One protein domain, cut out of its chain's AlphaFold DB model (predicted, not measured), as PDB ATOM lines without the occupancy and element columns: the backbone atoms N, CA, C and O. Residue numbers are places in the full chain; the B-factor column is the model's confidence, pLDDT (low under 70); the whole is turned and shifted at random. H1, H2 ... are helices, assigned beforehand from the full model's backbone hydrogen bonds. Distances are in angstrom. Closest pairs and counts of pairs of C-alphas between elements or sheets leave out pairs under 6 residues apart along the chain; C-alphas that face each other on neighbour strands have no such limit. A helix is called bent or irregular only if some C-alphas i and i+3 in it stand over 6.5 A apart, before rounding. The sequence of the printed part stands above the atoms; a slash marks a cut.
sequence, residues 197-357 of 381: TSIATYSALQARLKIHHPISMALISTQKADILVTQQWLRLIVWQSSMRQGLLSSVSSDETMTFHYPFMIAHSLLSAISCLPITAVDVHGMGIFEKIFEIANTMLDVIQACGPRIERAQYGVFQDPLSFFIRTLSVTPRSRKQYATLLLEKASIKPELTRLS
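What this domain is: This is residues 197 to 357 of the 381 residues of the protein "Putative fungal specific transcription factor" of Uncinula necator (UniProt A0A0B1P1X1). Three helices, H2, H3 and H5, make a core bundle, with H1 packed on H2 at one side and the hairpin of H7 and H8 packed on H5. Short H4 packs on residues 221 to 226 of H2, while H6 is near H3 and H9 meets H8 at a corner. The printed part has 161 residues with nine named helices, H1 to H9 in chain order, and no named strand; the class is all helix. It is compact, with a radius of gyration of the C-alphas of 15.6 A and spans of 43 by 40 by 28 A.

Where its parts are: The longest helix, H2, residues 221 to 244, measures 34.5 A from C-alpha 221 at (-18.508, 13.354, 17.050) to C-alpha 244 at (-28.630, 3.630, -14.465). H5, residues 286 to 306, measures 30.0 A, and H3, residues 261 to 273, 18.6 A. H1, residues 199 to 210, measures 16.1 A and begins at C-alpha 199 at (-25.591, 15.423, -16.624). H7 is residues 321 to 329, 12.1 A, and H8 residues 333 to 348, 20.8 A, with a kink of 35 degrees near residue 340. The short ones are H4, residues 278 to 282, 6.2 A; H6, residues 312 to 315, 6.6 A; and H9, residues 351 to 357, 9.9 A. H6 and H8 are irregular, but only just: C-alphas 312 and 315 are 6.6 A apart, and C-alphas 338 and 341 are 6.9 A apart.

How they stand to each other: H2, H3 and H5 form an up and down bundle, each running against the one before it. H2 and H3 are a hairpin at 4 degrees, their closest C-alphas being Gln 232 and Ile 265, 5.9 A. H5 touches H2 with residues 288 to 295 alone, at a steep tilt of 43 degrees; the closest C-alphas are Trp 233 and Lys 291, 5.8 A. H1 and H2 are a hairpin at 10 degrees, closest at Gln 206 and Arg 235, C-alphas 6.0 A apart. H8 touches H5 at 2 degrees, the same way, closest at the C-alphas of Phe 293 and Tyr 339, 6.1 A. H7 and H8 are a hairpin at 26 degrees, closest at the C-alphas of Ile 326 and Ala 340, 5.2 A. H8 and H9 touch only at the corner, and only just, with 3 pairs of C-alphas within 8 A. H1 and H5 are apart. Every O i to N i+4 pair is within hydrogen-bond range in H1, H2, H3, H4 and H7, against 16 of 17 in H5, 10 of 12 in H8 and 2 of 3 in H9; H6 is too short for such a pair.

The domain as a whole: The C-alphas of Ser 216 and Ile 349, the two farthest apart, are 44.1 A apart. The printed part has no cut; the link from H2 to H3 is long, with 16 residues. Mean pLDDT of the printed part is 85.5, with residues 211 to 217, 307 to 319 and 350 to 357 under 70.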
ATOM      1  N   THR A 197     -32.847  12.397 -17.065       86.25
ATOM      2  CA  THR A 197     -32.188  13.474 -16.328       86.25
ATOM      3  C   THR A 197     -30.922  13.898 -17.070       86.25
ATOM      4  O   THR A 197     -30.316  13.114 -17.800       86.25
ATOM      5  N   SER A 198     -30.516  15.158 -16.912       90.62
ATOM      6  CA  SER A 198     -29.304  15.674 -17.549       90.62
ATOM      7  C   SER A 198     -28.063  15.471 -16.677       90.62
ATOM      8  O   SER A 198     -28.152  15.486 -15.448       90.62
ATOM      9  N   ILE A 199     -26.890  15.386 -17.315       92.88
ATOM     10  CA  ILE A 199     -25.591  15.423 -16.624       92.88
ATOM     11  C   ILE A 199     -25.512  16.653 -15.710       92.88
ATOM     12  O   ILE A 199     -25.210  16.517 -14.532       92.88
ATOM     13  N   ALA A 200     -25.882  17.837 -16.214       94.31
ATOM     14  CA  ALA A 200     -25.825  19.085 -15.452       94.31
ATOM     15  C   ALA A 200     -26.651  19.035 -14.154       94.31
ATOM     16  O   ALA A 200     -26.209  19.540 -13.122       94.31
ATOM     17  N   THR A 201     -27.826  18.395 -14.183       93.44
ATOM     18  CA  THR A 201     -28.680  18.214 -13.000       93.44
ATOM     19  C   THR A 201     -27.976  17.378 -11.934       93.44
ATOM     20  O   THR A 201     -27.925  17.784 -10.772       93.44
ATOM     21  N   TYR A 202     -27.393  16.237 -12.310       94.75
ATOM     22  CA  TYR A 202     -26.691  15.382 -11.353       94.75
ATOM     23  C   TYR A 202     -25.339  15.939 -10.916       94.75
ATOM     24  O   TYR A 202     -25.009  15.816  -9.740       94.75
ATOM     25  N   SER A 203     -24.609  16.642 -11.778       94.94
ATOM     26  CA  SER A 203     -23.393  17.367 -11.392       94.94
ATOM     27  C   SER A 203     -23.702  18.459 -10.365       94.94
ATOM     28  O   SER A 203     -23.014  18.579  -9.351       94.94
ATOM     29  N   ALA A 204     -24.788  19.219 -10.560       93.56
ATOM     30  CA  ALA A 204     -25.244  20.210  -9.586       93.56
ATOM     31  C   ALA A 204     -25.665  19.557  -8.259       93.56
ATOM     32  O   ALA A 204     -25.369  20.081  -7.182       93.56
ATOM     33  N   LEU A 205     -26.316  18.392  -8.322       94.12
ATOM     34  CA  LEU A 205     -26.703  17.628  -7.140       94.12
ATOM     35  C   LEU A 205     -25.478  17.118  -6.362       94.12
ATOM     36  O   LEU A 205     -25.400  17.297  -5.145       94.12
ATOM     37  N   GLN A 206     -24.482  16.576  -7.066       95.12
ATOM     38  CA  GLN A 206     -23.191  16.184  -6.497       95.12
ATOM     39  C   GLN A 206     -22.472  17.374  -5.858       95.12
ATOM     40  O   GLN A 206     -21.956  17.247  -4.751       95.12
ATOM     41  N   ALA A 207     -22.475  18.543  -6.505       92.56
ATOM     42  CA  ALA A 207     -21.868  19.755  -5.961       92.56
ATOM     43  C   ALA A 207     -22.541  20.201  -4.654       92.56
ATOM     44  O   ALA A 207     -21.838  20.488  -3.686       92.56
ATOM     45  N   ARG A 208     -23.882  20.185  -4.587       91.50
ATOM     46  CA  ARG A 208     -24.651  20.496  -3.363       91.50
ATOM     47  C   ARG A 208     -24.359  19.512  -2.232       91.50
ATOM     48  O   ARG A 208     -24.222  19.930  -1.088       91.50
ATOM     49  N   LEU A 209     -24.225  18.225  -2.553       91.19
ATOM     50  CA  LEU A 209     -23.876  17.190  -1.578       91.19
ATOM     51  C   LEU A 209     -22.399  17.231  -1.173       91.19
ATOM     52  O   LEU A 209     -22.080  16.805  -0.074       91.19
ATOM     53  N   LYS A 210     -21.492  17.731  -2.017       85.94
ATOM     54  CA  LYS A 210     -20.051  17.815  -1.723       85.94
ATOM     55  C   LYS A 210     -19.698  18.960  -0.768       85.94
ATOM     56  O   LYS A 210     -18.605  18.925  -0.208       85.94
ATOM     57  N   ILE A 211     -20.575  19.959  -0.588       68.12
ATOM     58  CA  ILE A 211     -20.273  21.192   0.163       68.12
ATOM     59  C   ILE A 211     -19.591  20.865   1.497       68.12
ATOM     60  O   ILE A 211     -20.113  20.129   2.338       68.12
ATOM     61  N   HIS A 212     -18.392  21.432   1.663       59.94
ATOM     62  CA  HIS A 212     -17.625  21.362   2.893       59.94
ATOM     63  C   HIS A 212     -18.362  22.164   3.960       59.94
ATOM     64  O   HIS A 212     -18.401  23.393   3.920       59.94
ATOM     65  N   HIS A 213     -18.962  21.453   4.907       57.44
ATOM     66  CA  HIS A 213     -19.500  22.042   6.120       57.44
ATOM     67  C   HIS A 213     -18.384  22.873   6.780       57.44
ATOM     68  O   HIS A 213     -17.307  22.323   7.032       57.44
ATOM     69  N   PRO A 214     -18.572  24.190   6.994       50.56
ATOM     70  CA  PRO A 214     -17.509  25.034   7.510       50.56
ATOM     71  C   PRO A 214     -16.979  24.465   8.829       50.56
ATOM     72  O   PRO A 214     -17.744  24.128   9.731       50.56
ATOM     73  N   ILE A 215     -15.647  24.405   8.929       44.56
ATOM     74  CA  ILE A 215     -14.848  23.940  10.083       44.56
ATOM     75  C   ILE A 215     -15.292  24.601  11.410       44.56
ATOM     76  O   ILE A 215     -15.040  24.075  12.488       44.56
ATOM     77  N   SER A 216     -16.011  25.725  11.329       44.59
ATOM     78  CA  SER A 216     -16.610  26.478  12.435       44.59
ATOM     79  C   SER A 216     -17.786  25.791  13.147       44.59
ATOM     80  O   SER A 216     -18.195  26.282  14.200       44.59
ATOM     81  N   MET A 217     -18.358  24.701  12.629       55.69
ATOM     82  CA  MET A 217     -19.478  24.051  13.315       55.69
ATOM     83  C   MET A 217     -18.961  23.095  14.385       55.69
ATOM     84  O   MET A 217     -18.397  22.040  14.085       55.69
ATOM     85  N   ALA A 218     -19.179  23.469  15.644       71.25
ATOM     86  CA  ALA A 218     -18.910  22.664  16.827       71.25
ATOM     87  C   ALA A 218     -19.835  21.432  16.896       71.25
ATOM     88  O   ALA A 218     -20.545  21.234  17.860       71.25
ATOM     89  N   LEU A 219     -19.886  20.585  15.869       82.62
ATOM     90  CA  LEU A 219     -20.652  19.343  15.938       82.62
ATOM     91  C   LEU A 219     -19.957  18.345  16.863       82.62
ATOM     92  O   LEU A 219     -18.731  18.165  16.792       82.62
ATOM     93  N   ILE A 220     -20.747  17.632  17.663       88.94
ATOM     94  CA  ILE A 220     -20.236  16.494  18.428       88.94
ATOM     95  C   ILE A 220     -19.924  15.322  17.487       88.94
ATOM     96  O   ILE A 220     -20.487  15.199  16.396       88.94
ATOM     97  N   SER A 221     -19.012  14.442  17.899       91.62
ATOM     98  CA  SER A 221     -18.508  13.354  17.050       91.62
ATOM     99  C   SER A 221     -19.609  12.440  16.505       91.62
ATOM    100  O   SER A 221     -19.509  11.998  15.364       91.62
ATOM    101  N   THR A 222     -20.669  12.188  17.283       92.75
ATOM    102  CA  THR A 222     -21.818  11.364  16.864       92.75
ATOM    103  C   THR A 222     -22.564  11.993  15.687       92.75
ATOM    104  O   THR A 222     -22.830  11.315  14.701       92.75
ATOM    105  N   GLN A 223     -22.827  13.300  15.736       92.00
ATOM    106  CA  GLN A 223     -23.473  14.030  14.641       92.00
ATOM    107  C   GLN A 223     -22.580  14.106  13.405       92.00
ATOM    108  O   GLN A 223     -23.062  13.937  12.289       92.00
ATOM    109  N   LYS A 224     -21.269  14.321  13.597       91.81
ATOM    110  CA  LYS A 224     -20.298  14.293  12.494       91.81
ATOM    111  C   LYS A 224     -20.330  12.950  11.771       91.81
ATOM    112  O   LYS A 224     -20.364  12.938  10.547       91.81
ATOM    113  N   ALA A 225     -20.344  11.840  12.513       94.12
ATOM    114  CA  ALA A 225     -20.422  10.508  11.924       94.12
ATOM    115  C   ALA A 225     -21.694  10.344  11.078       94.12
ATOM    116  O   ALA A 225     -21.587   9.983   9.910       94.12
ATOM    117  N   ASP A 226     -22.867  10.672  11.623       94.38
ATOM    118  CA  ASP A 226     -24.141  10.529  10.905       94.38
ATOM    119  C   ASP A 226     -24.184  11.359   9.617       94.38
ATOM    120  O   ASP A 226     -24.406  10.831   8.524       94.38
ATOM    121  N   ILE A 227     -23.888  12.658   9.730       93.38
ATOM    122  CA  ILE A 227     -23.965  13.599   8.609       93.38
ATOM    123  C   ILE A 227     -22.942  13.239   7.535       93.38
ATOM    124  O   ILE A 227     -23.297  13.166   6.361       93.38
ATOM    125  N   LEU A 228     -21.681  12.993   7.903       93.44
ATOM    126  CA  LEU A 228     -20.626  12.760   6.915       93.44
ATOM    127  C   LEU A 228     -20.776  11.400   6.229       93.44
ATOM    128  O   LEU A 228     -20.587  11.325   5.014       93.44
ATOM    129  N   VAL A 229     -21.158  10.343   6.959       96.19
ATOM    130  CA  VAL A 229     -21.452   9.036   6.345       96.19
ATOM    131  C   VAL A 229     -22.648   9.158   5.405       96.19
ATOM    132  O   VAL A 229     -22.562   8.730   4.252       96.19
ATOM    133  N   THR A 230     -23.735   9.788   5.859       96.12
ATOM    134  CA  THR A 230     -24.934  10.001   5.040       96.12
ATOM    135  C   THR A 230     -24.618  10.832   3.799       96.12
ATOM    136  O   THR A 230     -25.030  10.463   2.706       96.12
ATOM    137  N   GLN A 231     -23.817  11.891   3.919       95.25
ATOM    138  CA  GLN A 231     -23.384  12.714   2.791       95.25
ATOM    139  C   GLN A 231     -22.639  11.891   1.731       95.25
ATOM    140  O   GLN A 231     -22.960  11.983   0.544       95.25
ATOM    141  N   GLN A 232     -21.667  11.063   2.136       96.31
ATOM    142  CA  GLN A 232     -20.937  10.204   1.194       96.31
ATOM    143  C   GLN A 232     -21.849   9.157   0.554       96.31
ATOM    144  O   GLN A 232     -21.741   8.888  -0.643       96.31
ATOM    145  N   TRP A 233     -22.781   8.611   1.326       97.88
ATOM    146  CA  TRP A 233     -23.753   7.655   0.822       97.88
ATOM    147  C   TRP A 233     -24.705   8.296  -0.192       97.88
ATOM    148  O   TRP A 233     -24.865   7.765  -1.283       97.88
ATOM    149  N   LEU A 234     -25.234   9.496   0.054       97.19
ATOM    150  CA  LEU A 234     -26.074  10.181  -0.935       97.19
ATOM    151  C   LEU A 234     -25.304  10.532  -2.217       97.19
ATOM    152  O   LEU A 234     -25.855  10.401  -3.310       97.19
ATOM    153  N   ARG A 235     -24.018  10.902  -2.125       97.19
ATOM    154  CA  ARG A 235     -23.159  11.075  -3.316       97.19
ATOM    155  C   ARG A 235     -23.064   9.783  -4.133       97.19
ATOM    156  O   ARG A 235     -23.078   9.846  -5.365       97.19
ATOM    157  N   LEU A 236     -22.995   8.626  -3.467       97.88
ATOM    158  CA  LEU A 236     -22.998   7.317  -4.123       97.88
ATOM    159  C   LEU A 236     -24.333   7.052  -4.818       97.88
ATOM    160  O   LEU A 236     -24.339   6.653  -5.976       97.88
ATOM    161  N   ILE A 237     -25.449   7.322  -4.143       97.31
ATOM    162  CA  ILE A 237     -26.803   7.122  -4.674       97.31
ATOM    163  C   ILE A 237     -27.029   7.959  -5.942       97.31
ATOM    164  O   ILE A 237     -27.517   7.450  -6.951       97.31
ATOM    165  N   VAL A 238     -26.594   9.222  -5.950       96.81
ATOM    166  CA  VAL A 238     -26.670  10.083  -7.143       96.81
ATOM    167  C   VAL A 238     -25.804   9.542  -8.283       96.81
ATOM    168  O   VAL A 238     -26.229   9.540  -9.439       96.81
ATOM    169  N   TRP A 239     -24.608   9.031  -7.977       97.12
ATOM    170  CA  TRP A 239     -23.746   8.398  -8.976       97.12
ATOM    171  C   TRP A 239     -24.361   7.110  -9.543       97.12
ATOM    172  O   TRP A 239     -24.394   6.931 -10.758       97.12
ATOM    173  N   GLN A 240     -24.923   6.246  -8.696       96.31
ATOM    174  CA  GLN A 240     -25.610   5.025  -9.131       96.31
ATOM    175  C   GLN A 240     -26.828   5.356 -10.003       96.31
ATOM    176  O   GLN A 240     -27.059   4.697 -11.014       96.31
ATOM    177  N   SER A 241     -27.572   6.413  -9.669       95.12
ATOM    178  CA  SER A 241     -28.666   6.899 -10.513       95.12
ATOM    179  C   SER A 241     -28.157   7.405 -11.873       95.12
ATOM    180  O   SER A 241     -28.708   7.053 -12.915       95.12
ATOM    181  N   SER A 242     -27.033   8.130 -11.886       95.19
ATOM    182  CA  SER A 242     -26.351   8.558 -13.120       95.19
ATOM    183  C   SER A 242     -25.917   7.363 -13.982       95.19
ATOM    184  O   SER A 242     -26.084   7.383 -15.203       95.19
ATOM    185  N   MET A 243     -25.416   6.295 -13.348       94.00
ATOM    186  CA  MET A 243     -25.053   5.035 -14.002       94.00
ATOM    187  C   MET A 243     -26.259   4.361 -14.659       94.00
ATOM    188  O   MET A 243     -26.180   4.003 -15.833       94.00
ATOM    189  N   ARG A 244     -27.384   4.228 -13.938       92.38
ATOM    190  CA  ARG A 244     -28.630   3.630 -14.465       92.38
ATOM    191  C   ARG A 244     -29.182   4.398 -15.666       92.38
ATOM    192  O   ARG A 244     -29.768   3.799 -16.559       92.38
ATOM    193  N   GLN A 245     -28.943   5.707 -15.718       91.38
ATOM    194  CA  GLN A 245     -29.333   6.560 -16.841       91.38
ATOM    195  C   GLN A 245     -28.319   6.604 -17.995       91.38
ATOM    196  O   GLN A 245     -28.540   7.318 -18.973       91.38
ATOM    197  N   GLY A 246     -27.212   5.861 -17.908       92.88
ATOM    198  CA  GLY A 246     -26.192   5.821 -18.957       92.88
ATOM    199  C   GLY A 246     -25.423   7.136 -19.122       92.88
ATOM    200  O   GLY A 246     -24.937   7.425 -20.212       92.88
ATOM    201  N   LEU A 247     -25.326   7.944 -18.061       94.62
ATOM    202  CA  LEU A 247     -24.701   9.274 -18.104       94.62
ATOM    203  C   LEU A 247     -23.189   9.253 -17.828       94.62
ATOM    204  O   LEU A 247     -22.538  10.292 -17.918       94.62
ATOM    205  N   LEU A 248     -22.628   8.095 -17.470       94.94
ATOM    206  CA  LEU A 248     -21.224   7.974 -17.083       94.94
ATOM    207  C   LEU A 248     -20.291   7.795 -18.283       94.94
ATOM    208  O   LEU A 248     -20.610   7.101 -19.249       94.94
ATOM    209  N   SER A 249     -19.089   8.360 -18.176       92.94
ATOM    210  CA  SER A 249     -18.019   8.199 -19.159       92.94
ATOM    211  C   SER A 249     -16.643   8.221 -18.495       92.94
ATOM    212  O   SER A 249     -16.347   9.097 -17.683       92.94
ATOM    213  N   SER A 250     -15.755   7.296 -18.877       88.19
ATOM    214  CA  SER A 250     -14.366   7.259 -18.384       88.19
ATOM    215  C   SER A 250     -13.533   8.476 -18.796       88.19
ATOM    216  O   SER A 250     -12.504   8.730 -18.181       88.19
ATOM    217  N   VAL A 251     -13.960   9.211 -19.826       89.06
ATOM    218  CA  VAL A 251     -13.277  10.413 -20.341       89.06
ATOM    219  C   VAL A 251     -14.010  11.708 -19.980       89.06
ATOM    220  O   VAL A 251     -13.700  12.764 -20.526       89.06
ATOM    221  N   SER A 252     -15.007  11.639 -19.090       91.69
ATOM    222  CA  SER A 252     -15.696  12.830 -18.591       91.69
ATOM    223  C   SER A 252     -14.709  13.771 -17.895       91.69
ATOM    224  O   SER A 252     -13.906  13.334 -17.074       91.69
ATOM    225  N   SER A 253     -14.805  15.072 -18.184       91.75
ATOM    226  CA  SER A 253     -14.067  16.110 -17.453       91.75
ATOM    227  C   SER A 253     -14.615  16.338 -16.043       91.75
ATOM    228  O   SER A 253     -13.897  16.815 -15.170       91.75
ATOM    229  N   ASP A 254     -15.895  16.030 -15.829       93.00
ATOM    230  CA  ASP A 254     -16.498  16.001 -14.501       93.00
ATOM    231  C   ASP A 254     -16.262  14.625 -13.882       93.00
ATOM    232  O   ASP A 254     -16.845  13.624 -14.314       93.00
ATOM    233  N   GLU A 255     -15.412  14.594 -12.858       91.50
ATOM    234  CA  GLU A 255     -15.039  13.389 -12.124       91.50
ATOM    235  C   GLU A 255     -16.254  12.682 -11.506       91.50
ATOM    236  O   GLU A 255     -16.274  11.453 -11.436       91.50
ATOM    237  N   THR A 256     -17.305  13.434 -11.146       94.88
ATOM    238  CA  THR A 256     -18.558  12.896 -10.586       94.88
ATOM    239  C   THR A 256     -19.364  12.064 -11.585       94.88
ATOM    240  O   THR A 256     -20.232  11.290 -11.179       94.88
ATOM    241  N   MET A 257     -19.030  12.169 -12.875       96.06
ATOM    242  CA  MET A 257     -19.630  11.430 -13.990       96.06
ATOM    243  C   MET A 257     -18.687  10.369 -14.570       96.06
ATOM    244  O   MET A 257     -18.878   9.893 -15.689       96.06
ATOM    245  N   THR A 258     -17.658   9.976 -13.820       94.12
ATOM    246  CA  THR A 258     -16.735   8.905 -14.215       94.12
ATOM    247  C   THR A 258     -17.057   7.598 -13.499       94.12
ATOM    248  O   THR A 258     -17.625   7.586 -12.406       94.12
ATOM    249  N   PHE A 259     -16.637   6.468 -14.074       91.44
ATOM    250  CA  PHE A 259     -16.761   5.165 -13.412       91.44
ATOM    251  C   PHE A 259     -15.880   5.030 -12.160       91.44
ATOM    252  O   PHE A 259     -16.164   4.193 -11.313       91.44
ATOM    253  N   HIS A 260     -14.854   5.875 -12.005       87.75
ATOM    254  CA  HIS A 260     -13.924   5.836 -10.871       87.75
ATOM    255  C   HIS A 260     -14.428   6.606  -9.640       87.75
ATOM    256  O   HIS A 260     -13.883   6.442  -8.549       87.75
ATOM    257  N   TYR A 261     -15.485   7.411  -9.777       93.25
ATOM    258  CA  TYR A 261     -15.991   8.274  -8.709       93.25
ATOM    259  C   TYR A 261     -16.298   7.561  -7.374       93.25
ATOM    260  O   TYR A 261     -15.973   8.124  -6.324       93.25
ATOM    261  N   PRO A 262     -16.828   6.319  -7.335       94.38
ATOM    262  CA  PRO A 262     -17.041   5.608  -6.069       94.38
ATOM    263  C   PRO A 262     -15.764   5.390  -5.250       94.38
ATOM    264  O   PRO A 262     -15.826   5.360  -4.022       94.38
ATOM    265  N   PHE A 263     -14.598   5.314  -5.898       88.94
ATOM    266  CA  PHE A 263     -13.316   5.255  -5.200       88.94
ATOM    267  C   PHE A 263     -13.017   6.561  -4.451       88.94
ATOM    268  O   PHE A 263     -12.611   6.535  -3.287       88.94
ATOM    269  N   MET A 264     -13.312   7.715  -5.059       89.88
ATOM    270  CA  MET A 264     -13.215   9.001  -4.364       89.88
ATOM    271  C   MET A 264     -14.158   9.091  -3.168       89.88
ATOM    272  O   MET A 264     -13.793   9.652  -2.134       89.88
ATOM    273  N   ILE A 265     -15.392   8.599  -3.323       94.81
ATOM    274  CA  ILE A 265     -16.396   8.605  -2.255       94.81
ATOM    275  C   ILE A 265     -15.888   7.768  -1.082       94.81
ATOM    276  O   ILE A 265     -15.939   8.228   0.057       94.81
ATOM    277  N   ALA A 266     -15.329   6.586  -1.353       94.38
ATOM    278  CA  ALA A 266     -14.722   5.740  -0.333       94.38
ATOM    279  C   ALA A 266     -13.554   6.438   0.388       94.38
ATOM    280  O   ALA A 266     -13.506   6.440   1.616       94.38
ATOM    281  N   HIS A 267     -12.650   7.105  -0.331       91.12
ATOM    282  CA  HIS A 267     -11.575   7.874   0.308       91.12
ATOM    283  C   HIS A 267     -12.086   9.090   1.095       91.12
ATOM    284  O   HIS A 267     -11.582   9.374   2.183       91.12
ATOM    285  N   SER A 268     -13.120   9.768   0.592       92.00
ATOM    286  CA  SER A 268     -13.788  10.871   1.297       92.00
ATOM    287  C   SER A 268     -14.421  10.377   2.599       92.00
ATOM    288  O   SER A 268     -14.270  11.013   3.640       92.00
ATOM    289  N   LEU A 269     -15.086   9.217   2.559       94.50
ATOM    290  CA  LEU A 269     -15.668   8.572   3.731       94.50
ATOM    291  C   LEU A 269     -14.581   8.195   4.736       94.50
ATOM    292  O   LEU A 269     -14.705   8.537   5.907       94.50
ATOM    293  N   LEU A 270     -13.508   7.542   4.280       93.06
ATOM    294  CA  LEU A 270     -12.373   7.178   5.122       93.06
ATOM    295  C   LEU A 270     -11.815   8.407   5.847       93.06
ATOM    296  O   LEU A 270     -11.729   8.389   7.070       93.06
ATOM    297  N   SER A 271     -11.517   9.485   5.118       89.88
ATOM    298  CA  SER A 271     -11.016  10.731   5.711       89.88
ATOM    299  C   SER A 271     -12.008  11.365   6.689       89.88
ATOM    300  O   SER A 271     -11.583  12.002   7.652       89.88
ATOM    301  N   ALA A 272     -13.312  11.226   6.448       88.50
ATOM    302  CA  ALA A 272     -14.344  11.796   7.302       88.50
ATOM    303  C   ALA A 272     -14.468  11.073   8.651       88.50
ATOM    304  O   ALA A 272     -14.712  11.721   9.669       88.50
ATOM    305  N   ILE A 273     -14.308   9.745   8.669       91.06
ATOM    306  CA  ILE A 273     -14.576   8.935   9.867       91.06
ATOM    307  C   ILE A 273     -13.319   8.375  10.540       91.06
ATOM    308  O   ILE A 273     -13.412   7.915  11.674       91.06
ATOM    309  N   SER A 274     -12.139   8.438   9.910       90.88
ATOM    310  CA  SER A 274     -10.890   7.897  10.478       90.88
ATOM    311  C   SER A 274     -10.463   8.566  11.781       90.88
ATOM    312  O   SER A 274      -9.812   7.933  12.608       90.88
ATOM    313  N   CYS A 275     -10.819   9.839  11.966       88.62
ATOM    314  CA  CYS A 275     -10.496  10.614  13.165       88.62
ATOM    315  C   CYS A 275     -11.608  10.587  14.226       88.62
ATOM    316  O   CYS A 275     -11.453  11.199  15.282       88.62
ATOM    317  N   LEU A 276     -12.737   9.926  13.954       91.69
ATOM    318  CA  LEU A 276     -13.854   9.843  14.889       91.69
ATOM    319  C   LEU A 276     -13.716   8.595  15.773       91.69
ATOM    320  O   LEU A 276     -13.275   7.546  15.298       91.69
ATOM    321  N   PRO A 277     -14.114   8.667  17.056       93.94
ATOM    322  CA  PRO A 277     -14.174   7.481  17.895       93.94
ATOM    323  C   PRO A 277     -15.201   6.505  17.321       93.94
ATOM    324  O   PRO A 277     -16.274   6.909  16.876       93.94
ATOM    325  N   ILE A 278     -14.908   5.206  17.370       92.38
ATOM    326  CA  ILE A 278     -15.788   4.192  16.775       92.38
ATOM    327  C   ILE A 278     -17.188   4.172  17.404       92.38
ATOM    328  O   ILE A 278     -18.175   3.909  16.723       92.38
ATOM    329  N   THR A 279     -17.288   4.551  18.679       92.94
ATOM    330  CA  THR A 279     -18.552   4.724  19.403       92.94
ATOM    331  C   THR A 279     -19.448   5.800  18.785       92.94
ATOM    332  O   THR A 279     -20.667   5.702  18.885       92.94
ATOM    333  N   ALA A 280     -18.873   6.800  18.103       94.12
ATOM    334  CA  ALA A 280     -19.639   7.818  17.393       94.12
ATOM    335  C   ALA A 280     -20.325   7.288  16.128       94.12
ATOM    336  O   ALA A 280     -21.329   7.860  15.717       94.12
ATOM    337  N   VAL A 281     -19.805   6.212  15.532       94.19
ATOM    338  CA  VAL A 281     -20.446   5.500  14.418       94.19
ATOM    339  C   VAL A 281     -21.439   4.479  14.977       94.19
ATOM    340  O   VAL A 281     -22.608   4.488  14.616       94.19
ATOM    341  N   ASP A 282     -20.998   3.651  15.922       91.94
ATOM    342  CA  ASP A 282     -21.777   2.543  16.485       91.94
ATOM    343  C   ASP A 282     -23.090   2.966  17.175       91.94
ATOM    344  O   ASP A 282     -24.062   2.209  17.210       91.94
ATOM    345  N   VAL A 283     -23.172   4.182  17.723       91.69
ATOM    346  CA  VAL A 283     -24.405   4.673  18.365       91.69
ATOM    347  C   VAL A 283     -25.614   4.702  17.415       91.69
ATOM    348  O   VAL A 283     -26.737   4.534  17.879       91.69
ATOM    349  N   HIS A 284     -25.390   4.841  16.104       93.00
ATOM    350  CA  HIS A 284     -26.452   4.987  15.098       93.00
ATOM    351  C   HIS A 284     -27.098   3.672  14.657       93.00
ATOM    352  O   HIS A 284     -28.135   3.701  14.004       93.00
ATOM    353  N   GLY A 285     -26.513   2.523  15.010       93.38
ATOM    354  CA  GLY A 285     -27.073   1.210  14.682       93.38
ATOM    355  C   GLY A 285     -26.881   0.784  13.223       93.38
ATOM    356  O   GLY A 285     -25.989   1.250  12.511       93.38
ATOM    357  N   MET A 286     -27.706  -0.156  12.772       94.50
ATOM    358  CA  MET A 286     -27.551  -0.844  11.484       94.50
ATOM    359  C   MET A 286     -27.614   0.102  10.282       94.50
ATOM    360  O   MET A 286     -26.951  -0.139   9.273       94.50
ATOM    361  N   GLY A 287     -28.335   1.218  10.401       95.50
ATOM    362  CA  GLY A 287     -28.555   2.150   9.293       95.50
ATOM    363  C   GLY A 287     -27.312   2.908   8.838       95.50
ATOM    364  O   GLY A 287     -27.253   3.307   7.676       95.50
ATOM    365  N   ILE A 288     -26.323   3.131   9.710       96.75
ATOM    366  CA  ILE A 288     -25.039   3.731   9.306       96.75
ATOM    367  C   ILE A 288     -24.091   2.667   8.746       96.75
ATOM    368  O   ILE A 288     -23.361   2.929   7.789       96.75
ATOM    369  N   PHE A 289     -24.139   1.450   9.298       97.31
ATOM    370  CA  PHE A 289     -23.342   0.324   8.820       97.31
ATOM    371  C   PHE A 289     -23.751  -0.078   7.402       97.31
ATOM    372  O   PHE A 289     -22.882  -0.274   6.557       97.31
ATOM    373  N   GLU A 290     -25.049  -0.093   7.097       97.81
ATOM    374  CA  GLU A 290     -25.545  -0.350   5.745       97.81
ATOM    375  C   GLU A 290     -24.996   0.651   4.721       97.81
ATOM    376  O   GLU A 290     -24.496   0.258   3.670       97.81
ATOM    377  N   LYS A 291     -24.994   1.946   5.062       98.31
ATOM    378  CA  LYS A 291     -24.453   3.010   4.203       98.31
ATOM    379  C   LYS A 291     -22.958   2.824   3.928       98.31
ATOM    380  O   LYS A 291     -22.513   2.958   2.788       98.31
ATOM    381  N   ILE A 292     -22.178   2.495   4.963       98.44
ATOM    382  CA  ILE A 292     -20.738   2.206   4.834       98.44
ATOM    383  C   ILE A 292     -20.520   0.959   3.969       98.44
ATOM    384  O   ILE A 292     -19.643   0.955   3.103       98.44
ATOM    385  N   PHE A 293     -21.327  -0.084   4.176       98.31
ATOM    386  CA  PHE A 293     -21.286  -1.307   3.384       98.31
ATOM    387  C   PHE A 293     -21.568  -1.043   1.903       98.31
ATOM    388  O   PHE A 293     -20.796  -1.507   1.069       98.31
ATOM    389  N   GLU A 294     -22.598  -0.268   1.554       98.12
ATOM    390  CA  GLU A 294     -22.917   0.050   0.153       98.12
ATOM    391  C   GLU A 294     -21.775   0.791  -0.557       98.12
ATOM    392  O   GLU A 294     -21.446   0.470  -1.706       98.12
ATOM    393  N   ILE A 295     -21.123   1.732   0.137       98.31
ATOM    394  CA  ILE A 295     -19.944   2.445  -0.375       98.31
ATOM    395  C   ILE A 295     -18.781   1.475  -0.591       98.31
ATOM    396  O   ILE A 295     -18.206   1.441  -1.681       98.31
ATOM    397  N   ALA A 296     -18.454   0.654   0.409       96.81
ATOM    398  CA  ALA A 296     -17.368  -0.320   0.318       96.81
ATOM    399  C   ALA A 296     -17.615  -1.363  -0.786       96.81
ATOM    400  O   ALA A 296     -16.717  -1.677  -1.570       96.81
ATOM    401  N   ASN A 297     -18.845  -1.866  -0.876       96.38
ATOM    402  CA  ASN A 297     -19.261  -2.855  -1.858       96.38
ATOM    403  C   ASN A 297     -19.190  -2.291  -3.285       96.38
ATOM    404  O   ASN A 297     -18.619  -2.936  -4.162       96.38
ATOM    405  N   THR A 298     -19.692  -1.070  -3.504       95.75
ATOM    406  CA  THR A 298     -19.638  -0.428  -4.828       95.75
ATOM    407  C   THR A 298     -18.206  -0.073  -5.225       95.75
ATOM    408  O   THR A 298     -17.830  -0.223  -6.386       95.75
ATOM    409  N   MET A 299     -17.372   0.352  -4.270       93.00
ATOM    410  CA  MET A 299     -15.944   0.565  -4.513       93.00
ATOM    411  C   MET A 299     -15.271  -0.725  -5.005       93.00
ATOM    412  O   MET A 299     -14.527  -0.681  -5.983       93.00
ATOM    413  N   LEU A 300     -15.548  -1.870  -4.367       89.94
ATOM    414  CA  LEU A 300     -15.032  -3.164  -4.821       89.94
ATOM    415  C   LEU A 300     -15.489  -3.494  -6.246       89.94
ATOM    416  O   LEU A 300     -14.656  -3.896  -7.055       89.94
ATOM    417  N   ASP A 301     -16.768  -3.287  -6.569       90.44
ATOM    418  CA  ASP A 301     -17.298  -3.523  -7.920       90.44
ATOM    419  C   ASP A 301     -16.571  -2.688  -8.980       90.44
ATOM    420  O   ASP A 301     -16.134  -3.211 -10.007       90.44
ATOM    421  N   VAL A 302     -16.359  -1.399  -8.702       87.25
ATOM    422  CA  VAL A 302     -15.644  -0.490  -9.608       87.25
ATOM    423  C   VAL A 302     -14.191  -0.906  -9.795       87.25
ATOM    424  O   VAL A 302     -13.723  -0.955 -10.932       87.25
ATOM    425  N   ILE A 303     -13.478  -1.242  -8.716       81.88
ATOM    426  CA  ILE A 303     -12.085  -1.695  -8.808       81.88
ATOM    427  C   ILE A 303     -11.995  -2.976  -9.651       81.88
ATOM    428  O   ILE A 303     -11.101  -3.120 -10.487       81.88
ATOM    429  N   GLN A 304     -12.935  -3.904  -9.461       81.12
ATOM    430  CA  GLN A 304     -12.970  -5.159 -10.208       81.12
ATOM    431  C   GLN A 304     -13.293  -4.971 -11.695       81.12
ATOM    432  O   GLN A 304     -12.824  -5.783 -12.500       81.12
ATOM    433  N   ALA A 305     -14.075  -3.947 -12.046       82.56
ATOM    434  CA  ALA A 305     -14.475  -3.636 -13.417       82.56
ATOM    435  C   ALA A 305     -13.451  -2.765 -14.170       82.56
ATOM    436  O   ALA A 305     -13.186  -3.014 -15.343       82.56
ATOM    437  N   CYS A 306     -12.858  -1.766 -13.508       73.50
ATOM    438  CA  CYS A 306     -11.949  -0.792 -14.130       73.50
ATOM    439  C   CYS A 306     -10.462  -1.200 -14.054       73.50
ATOM    440  O   CYS A 306      -9.626  -0.630 -14.755       73.50
ATOM    441  N   GLY A 307     -10.125  -2.204 -13.237       66.00
ATOM    442  CA  GLY A 307      -8.758  -2.689 -13.034       66.00
ATOM    443  C   GLY A 307      -7.949  -1.863 -12.015       66.00
ATOM    444  O   GLY A 307      -8.386  -0.806 -11.563       66.00
ATOM    445  N   PRO A 308      -6.738  -2.318 -11.638       56.22
ATOM    446  CA  PRO A 308      -5.944  -1.742 -10.546       56.22
ATOM    447  C   PRO A 308      -5.256  -0.406 -10.884       56.22
ATOM    448  O   PRO A 308      -4.456   0.077 -10.086       56.22
ATOM    449  N   ARG A 309      -5.555   0.222 -12.031       53.81
ATOM    450  CA  ARG A 309      -4.998   1.526 -12.462       53.81
ATOM    451  C   ARG A 309      -5.542   2.719 -11.662       53.81
ATOM    452  O   ARG A 309      -5.588   3.839 -12.157       53.81
ATOM    453  N   ILE A 310      -5.946   2.493 -10.421       55.16
ATOM    454  CA  ILE A 310      -6.325   3.565  -9.519       55.16
ATOM    455  C   ILE A 310      -5.053   4.032  -8.821       55.16
ATOM    456  O   ILE A 310      -4.535   3.369  -7.918       55.16
ATOM    457  N   GLU A 311      -4.519   5.163  -9.272       53.00
ATOM    458  CA  GLU A 311      -3.374   5.807  -8.639       53.00
ATOM    459  C   GLU A 311      -3.757   6.246  -7.219       53.00
ATOM    460  O   GLU A 311      -4.314   7.317  -6.986       53.00
ATOM    461  N   ARG A 312      -3.432   5.396  -6.238       51.38
ATOM    462  CA  ARG A 312      -3.631   5.621  -4.792       51.38
ATOM    463  C   ARG A 312      -3.126   6.988  -4.310       51.38
ATOM    464  O   ARG A 312      -3.603   7.497  -3.302       51.38
ATOM    465  N   ALA A 313      -2.168   7.575  -5.028       48.03
ATOM    466  CA  ALA A 313      -1.547   8.855  -4.715       48.03
ATOM    467  C   ALA A 313      -2.466  10.075  -4.929       48.03
ATOM    468  O   ALA A 313      -2.219  11.116  -4.325       48.03
ATOM    469  N   GLN A 314      -3.531   9.966  -5.734       55.62
ATOM    470  CA  GLN A 314      -4.341  11.129  -6.126       55.62
ATOM    471  C   GLN A 314      -5.227  11.679  -4.990       55.62
ATOM    472  O   GLN A 314      -5.608  12.846  -5.019       55.62
ATOM    473  N   TYR A 315      -5.517  10.878  -3.957       55.53
ATOM    474  CA  TYR A 315      -6.489  11.232  -2.910       55.53
ATOM    475  C   TYR A 315      -5.880  11.506  -1.528       55.53
ATOM    476  O   TYR A 315      -6.620  11.651  -0.559       55.53
ATOM    477  N   GLY A 316      -4.548  11.570  -1.411       50.12
ATOM    478  CA  GLY A 316      -3.857  12.017  -0.190       50.12
ATOM    479  C   GLY A 316      -4.006  11.124   1.055       50.12
ATOM    480  O   GLY A 316      -3.534  11.503   2.124       50.12
ATOM    481  N   VAL A 317      -4.631   9.944   0.944       54.72
ATOM    482  CA  VAL A 317      -4.829   9.006   2.061       54.72
ATOM    483  C   VAL A 317      -4.035   7.721   1.820       54.72
ATOM    484  O   VAL A 317      -4.305   6.981   0.879       54.72
ATOM    485  N   PHE A 318      -3.076   7.435   2.705       58.53
ATOM    486  CA  PHE A 318      -2.202   6.253   2.631       58.53
ATOM    487  C   PHE A 318      -2.853   4.952   3.136       58.53
ATOM    488  O   PHE A 318      -2.273   3.877   2.983       58.53
ATOM    489  N   GLN A 319      -4.033   5.031   3.759       69.44
ATOM    490  CA  GLN A 319      -4.759   3.874   4.281       69.44
ATOM    491  C   GLN A 319      -5.731   3.309   3.237       69.44
ATOM    492  O   GLN A 319      -6.469   4.054   2.599       69.44
ATOM    493  N   ASP A 320      -5.746   1.982   3.103       79.94
ATOM    494  CA  ASP A 320      -6.712   1.242   2.286       79.94
ATOM    495  C   ASP A 320      -8.138   1.371   2.870       79.94
ATOM    496  O   ASP A 320      -8.365   0.907   3.999       79.94
ATOM    497  N   PRO A 321      -9.108   1.971   2.142       88.81
ATOM    498  CA  PRO A 321     -10.478   2.127   2.630       88.81
ATOM    499  C   PRO A 321     -11.161   0.802   2.960       88.81
ATOM    500  O   PRO A 321     -11.901   0.730   3.939       88.81
ATOM    501  N   LEU A 322     -10.884  -0.264   2.199       89.56
ATOM    502  CA  LEU A 322     -11.544  -1.557   2.385       89.56
ATOM    503  C   LEU A 322     -11.265  -2.135   3.775       89.56
ATOM    504  O   LEU A 322     -12.190  -2.462   4.520       89.56
ATOM    505  N   SER A 323      -9.985  -2.212   4.136       89.19
ATOM    506  CA  SER A 323      -9.547  -2.728   5.434       89.19
ATOM    507  C   SER A 323     -10.124  -1.917   6.600       89.19
ATOM    508  O   SER A 323     -10.529  -2.478   7.621       89.19
ATOM    509  N   PHE A 324     -10.211  -0.590   6.443       92.94
ATOM    510  CA  PHE A 324     -10.841   0.278   7.436       92.94
ATOM    511  C   PHE A 324     -12.344  -0.013   7.569       92.94
ATOM    512  O   PHE A 324     -12.828  -0.202   8.686       92.94
ATOM    513  N   PHE A 325     -13.080  -0.087   6.456       95.88
ATOM    514  CA  PHE A 325     -14.526  -0.322   6.477       95.88
ATOM    515  C   PHE A 325     -14.885  -1.696   7.028       95.88
ATOM    516  O   PHE A 325     -15.807  -1.782   7.832       95.88
ATOM    517  N   ILE A 326     -14.133  -2.749   6.698       95.25
ATOM    518  CA  ILE A 326     -14.343  -4.085   7.278       95.25
ATOM    519  C   ILE A 326     -14.204  -4.037   8.802       95.25
ATOM    520  O   ILE A 326     -15.046  -4.596   9.510       95.25
ATOM    521  N   ARG A 327     -13.190  -3.334   9.326       94.38
ATOM    522  CA  ARG A 327     -13.023  -3.160  10.776       94.38
ATOM    523  C   ARG A 327     -14.205  -2.409  11.388       94.38
ATOM    524  O   ARG A 327     -14.741  -2.864  12.393       94.38
ATOM    525  N   THR A 328     -14.636  -1.309  10.773       95.19
ATOM    526  CA  THR A 328     -15.791  -0.523  11.239       95.19
ATOM    527  C   THR A 328     -17.090  -1.329  11.213       95.19
ATOM    528  O   THR A 328     -17.857  -1.289  12.168       95.19
ATOM    529  N   LEU A 329     -17.323  -2.123  10.169       96.44
ATOM    530  CA  LEU A 329     -18.494  -2.995  10.052       96.44
ATOM    531  C   LEU A 329     -18.431  -4.204  10.996       96.44
ATOM    532  O   LEU A 329     -19.453  -4.838  11.236       96.44
ATOM    533  N   SER A 330     -17.259  -4.522  11.550       94.75
ATOM    534  CA  SER A 330     -17.055  -5.653  12.466       94.75
ATOM    535  C   SER A 330     -17.233  -5.303  13.947       94.75
ATOM    536  O   SER A 330     -17.009  -6.177  14.793       94.75
ATOM    537  N   VAL A 331     -17.606  -4.055  14.256       91.06
ATOM    538  CA  VAL A 331     -17.720  -3.520  15.628       91.06
ATOM    539  C   VAL A 331     -18.779  -4.243  16.447       91.06
ATOM    540  O   VAL A 331     -18.530  -4.548  17.610       91.06
ATOM    541  N   THR A 332     -19.924  -4.567  15.845       89.00
ATOM    542  CA  THR A 332     -20.980  -5.349  16.497       89.00
ATOM    543  C   THR A 332     -21.127  -6.717  15.830       89.00
ATOM    544  O   THR A 332     -20.920  -6.832  14.616       89.00
ATOM    545  N   PRO A 333     -21.524  -7.773  16.570       89.56
ATOM    546  CA  PRO A 333     -21.776  -9.092  15.986       89.56
ATOM    547  C   PRO A 333     -22.813  -9.058  14.856       89.56
ATOM    548  O   PRO A 333     -22.636  -9.715  13.829       89.56
ATOM    549  N   ARG A 334     -23.873  -8.250  15.016       89.75
ATOM    550  CA  ARG A 334     -24.952  -8.109  14.027       89.75
ATOM    551  C   ARG A 334     -24.447  -7.469  12.731       89.75
ATOM    552  O   ARG A 334     -24.629  -8.054  11.666       89.75
ATOM    553  N   SER A 335     -23.744  -6.337  12.824       93.75
ATOM    554  CA  SER A 335     -23.140  -5.678  11.656       93.75
ATOM    555  C   SER A 335     -22.082  -6.560  10.990       93.75
ATOM    556  O   SER A 335     -22.050  -6.666   9.763       93.75
ATOM    557  N   ARG A 336     -21.257  -7.267  11.777       94.56
ATOM    558  CA  ARG A 336     -20.235  -8.176  11.243       94.56
ATOM    559  C   ARG A 336     -20.863  -9.252  10.366       94.56
ATOM    560  O   ARG A 336     -20.464  -9.408   9.214       94.56
ATOM    561  N   LYS A 337     -21.865  -9.948  10.912       93.06
ATOM    562  CA  LYS A 337     -22.586 -11.024  10.228       93.06
ATOM    563  C   LYS A 337     -23.302 -10.524   8.974       93.06
ATOM    564  O   LYS A 337     -23.304 -11.226   7.970       93.06
ATOM    565  N   GLN A 338     -23.914  -9.341   9.034       93.94
ATOM    566  CA  GLN A 338     -24.726  -8.824   7.933       93.94
ATOM    567  C   GLN A 338     -23.905  -8.152   6.823       93.94
ATOM    568  O   GLN A 338     -24.314  -8.215   5.669       93.94
ATOM    569  N   TYR A 339     -22.770  -7.524   7.145       96.88
ATOM    570  CA  TYR A 339     -22.042  -6.672   6.200       96.88
ATOM    571  C   TYR A 339     -20.568  -7.050   6.038       96.88
ATOM    572  O   TYR A 339     -20.096  -7.224   4.914       96.88
ATOM    573  N   ALA A 340     -19.818  -7.181   7.138       96.12
ATOM    574  CA  ALA A 340     -18.368  -7.376   7.062       96.12
ATOM    575  C   ALA A 340     -17.991  -8.717   6.411       96.12
ATOM    576  O   ALA A 340     -17.103  -8.749   5.558       96.12
ATOM    577  N   THR A 341     -18.687  -9.803   6.765       95.12
ATOM    578  CA  THR A 341     -18.450 -11.135   6.186       95.12
ATOM    579  C   THR A 341     -18.687 -11.142   4.675       95.12
ATOM    580  O   THR A 341     -17.840 -11.628   3.932       95.12
ATOM    581  N   LEU A 342     -19.766 -10.506   4.203       95.00
ATOM    582  CA  LEU A 342     -20.073 -10.417   2.770       95.00
ATOM    583  C   LEU A 342     -18.995  -9.647   1.990       95.00
ATOM    584  O   LEU A 342     -18.616 -10.046   0.890       95.00
ATOM    585  N   LEU A 343     -18.464  -8.556   2.559       93.69
ATOM    586  CA  LEU A 343     -17.357  -7.819   1.935       93.69
ATOM    587  C   LEU A 343     -16.071  -8.644   1.880       93.69
ATOM    588  O   LEU A 343     -15.363  -8.590   0.875       93.69
ATOM    589  N   LEU A 344     -15.765  -9.400   2.938       92.44
ATOM    590  CA  LEU A 344     -14.594 -10.279   2.989       92.44
ATOM    591  C   LEU A 344     -14.678 -11.387   1.934       92.44
ATOM    592  O   LEU A 344     -13.722 -11.597   1.186       92.44
ATOM    593  N   GLU A 345     -15.831 -12.051   1.833       91.25
ATOM    594  CA  GLU A 345     -16.101 -13.061   0.806       91.25
ATOM    595  C   GLU A 345     -15.925 -12.465  -0.594       91.25
ATOM    596  O   GLU A 345     -15.178 -13.003  -1.414       91.25
ATOM    597  N   LYS A 346     -16.507 -11.288  -0.848       89.62
ATOM    598  CA  LYS A 346     -16.394 -10.605  -2.143       89.62
ATOM    599  C   LYS A 346     -14.962 -10.203  -2.492       89.62
ATOM    600  O   LYS A 346     -14.553 -10.328  -3.647       89.62
ATOM    601  N   ALA A 347     -14.184  -9.746  -1.514       85.19
ATOM    602  CA  ALA A 347     -12.778  -9.400  -1.708       85.19
ATOM    603  C   ALA A 347     -11.901 -10.633  -2.001       85.19
ATOM    604  O   ALA A 347     -10.891 -10.513  -2.695       85.19
ATOM    605  N   SER A 348     -12.289 -11.821  -1.518       80.12
ATOM    606  CA  SER A 348     -11.526 -13.062  -1.716       80.12
ATOM    607  C   SER A 348     -11.590 -13.622  -3.146       80.12
ATOM    608  O   SER A 348     -10.681 -14.336  -3.565       80.12
ATOM    609  N   ILE A 349     -12.614 -13.251  -3.927       73.56
ATOM    610  CA  ILE A 349     -12.856 -13.765  -5.288       73.56
ATOM    611  C   ILE A 349     -11.779 -13.308  -6.302       73.56
ATOM    612  O   ILE A 349     -11.621 -13.937  -7.348       73.56
ATOM    613  N   LYS A 350     -10.979 -12.264  -6.009       63.47
ATOM    614  CA  LYS A 350      -9.844 -11.830  -6.858       63.47
ATOM    615  C   LYS A 350      -8.580 -11.502  -6.029       63.47
ATOM    616  O   LYS A 350      -8.462 -10.386  -5.518       63.47
ATOM    617  N   PRO A 351      -7.583 -12.413  -5.949       48.72
ATOM    618  CA  PRO A 351      -6.435 -12.301  -5.037       48.72
ATOM    619  C   PRO A 351      -5.451 -11.153  -5.330       48.72
ATOM    620  O   PRO A 351      -4.623 -10.809  -4.482       48.72
ATOM    621  N   GLU A 352      -5.536 -10.518  -6.504       51.97
ATOM    622  CA  GLU A 352      -4.731  -9.331  -6.839       51.97
ATOM    623  C   GLU A 352      -5.082  -8.116  -5.959       51.97
ATOM    624  O   GLU A 352      -4.221  -7.278  -5.693       51.97
ATOM    625  N   LEU A 353      -6.305  -8.071  -5.413       50.19
ATOM    626  CA  LEU A 353      -6.735  -7.077  -4.424       50.19
ATOM    627  C   LEU A 353      -6.284  -7.425  -3.004       50.19
ATOM    628  O   LEU A 353      -5.984  -6.539  -2.212       50.19
ATOM    629  N   THR A 354      -6.132  -8.711  -2.687       44.50
ATOM    630  CA  THR A 354      -5.652  -9.164  -1.373       44.50
ATOM    631  C   THR A 354      -4.198  -8.747  -1.126       44.50
ATOM    632  O   THR A 354      -3.837  -8.393  -0.005       44.50
ATOM    633  N   ARG A 355      -3.367  -8.693  -2.179       44.31
ATOM    634  CA  ARG A 355      -1.990  -8.155  -2.114       44.31
ATOM    635  C   ARG A 355      -1.934  -6.640  -1.901       44.31
ATOM    636  O   ARG A 355      -0.930  -6.124  -1.425       44.31
ATOM    637  N   LEU A 356      -3.013  -5.940  -2.235       43.34
ATOM    638  CA  LEU A 356      -3.182  -4.499  -2.075       43.34
ATOM    639  C   LEU A 356      -3.713  -4.122  -0.672       43.34
ATOM    640  O   LEU A 356      -3.539  -2.968  -0.272       43.34
ATOM    641  N   SER A 357      -4.291  -5.075   0.072       43.19
ATOM    642  CA  SER A 357      -4.861  -4.904   1.422       43.19
ATOM    643  C   SER A 357      -3.915  -5.273   2.575       43.19
ATOM    644  O   SER A 357      -4.172  -4.907   3.720       43.19
TER     645      SER A 357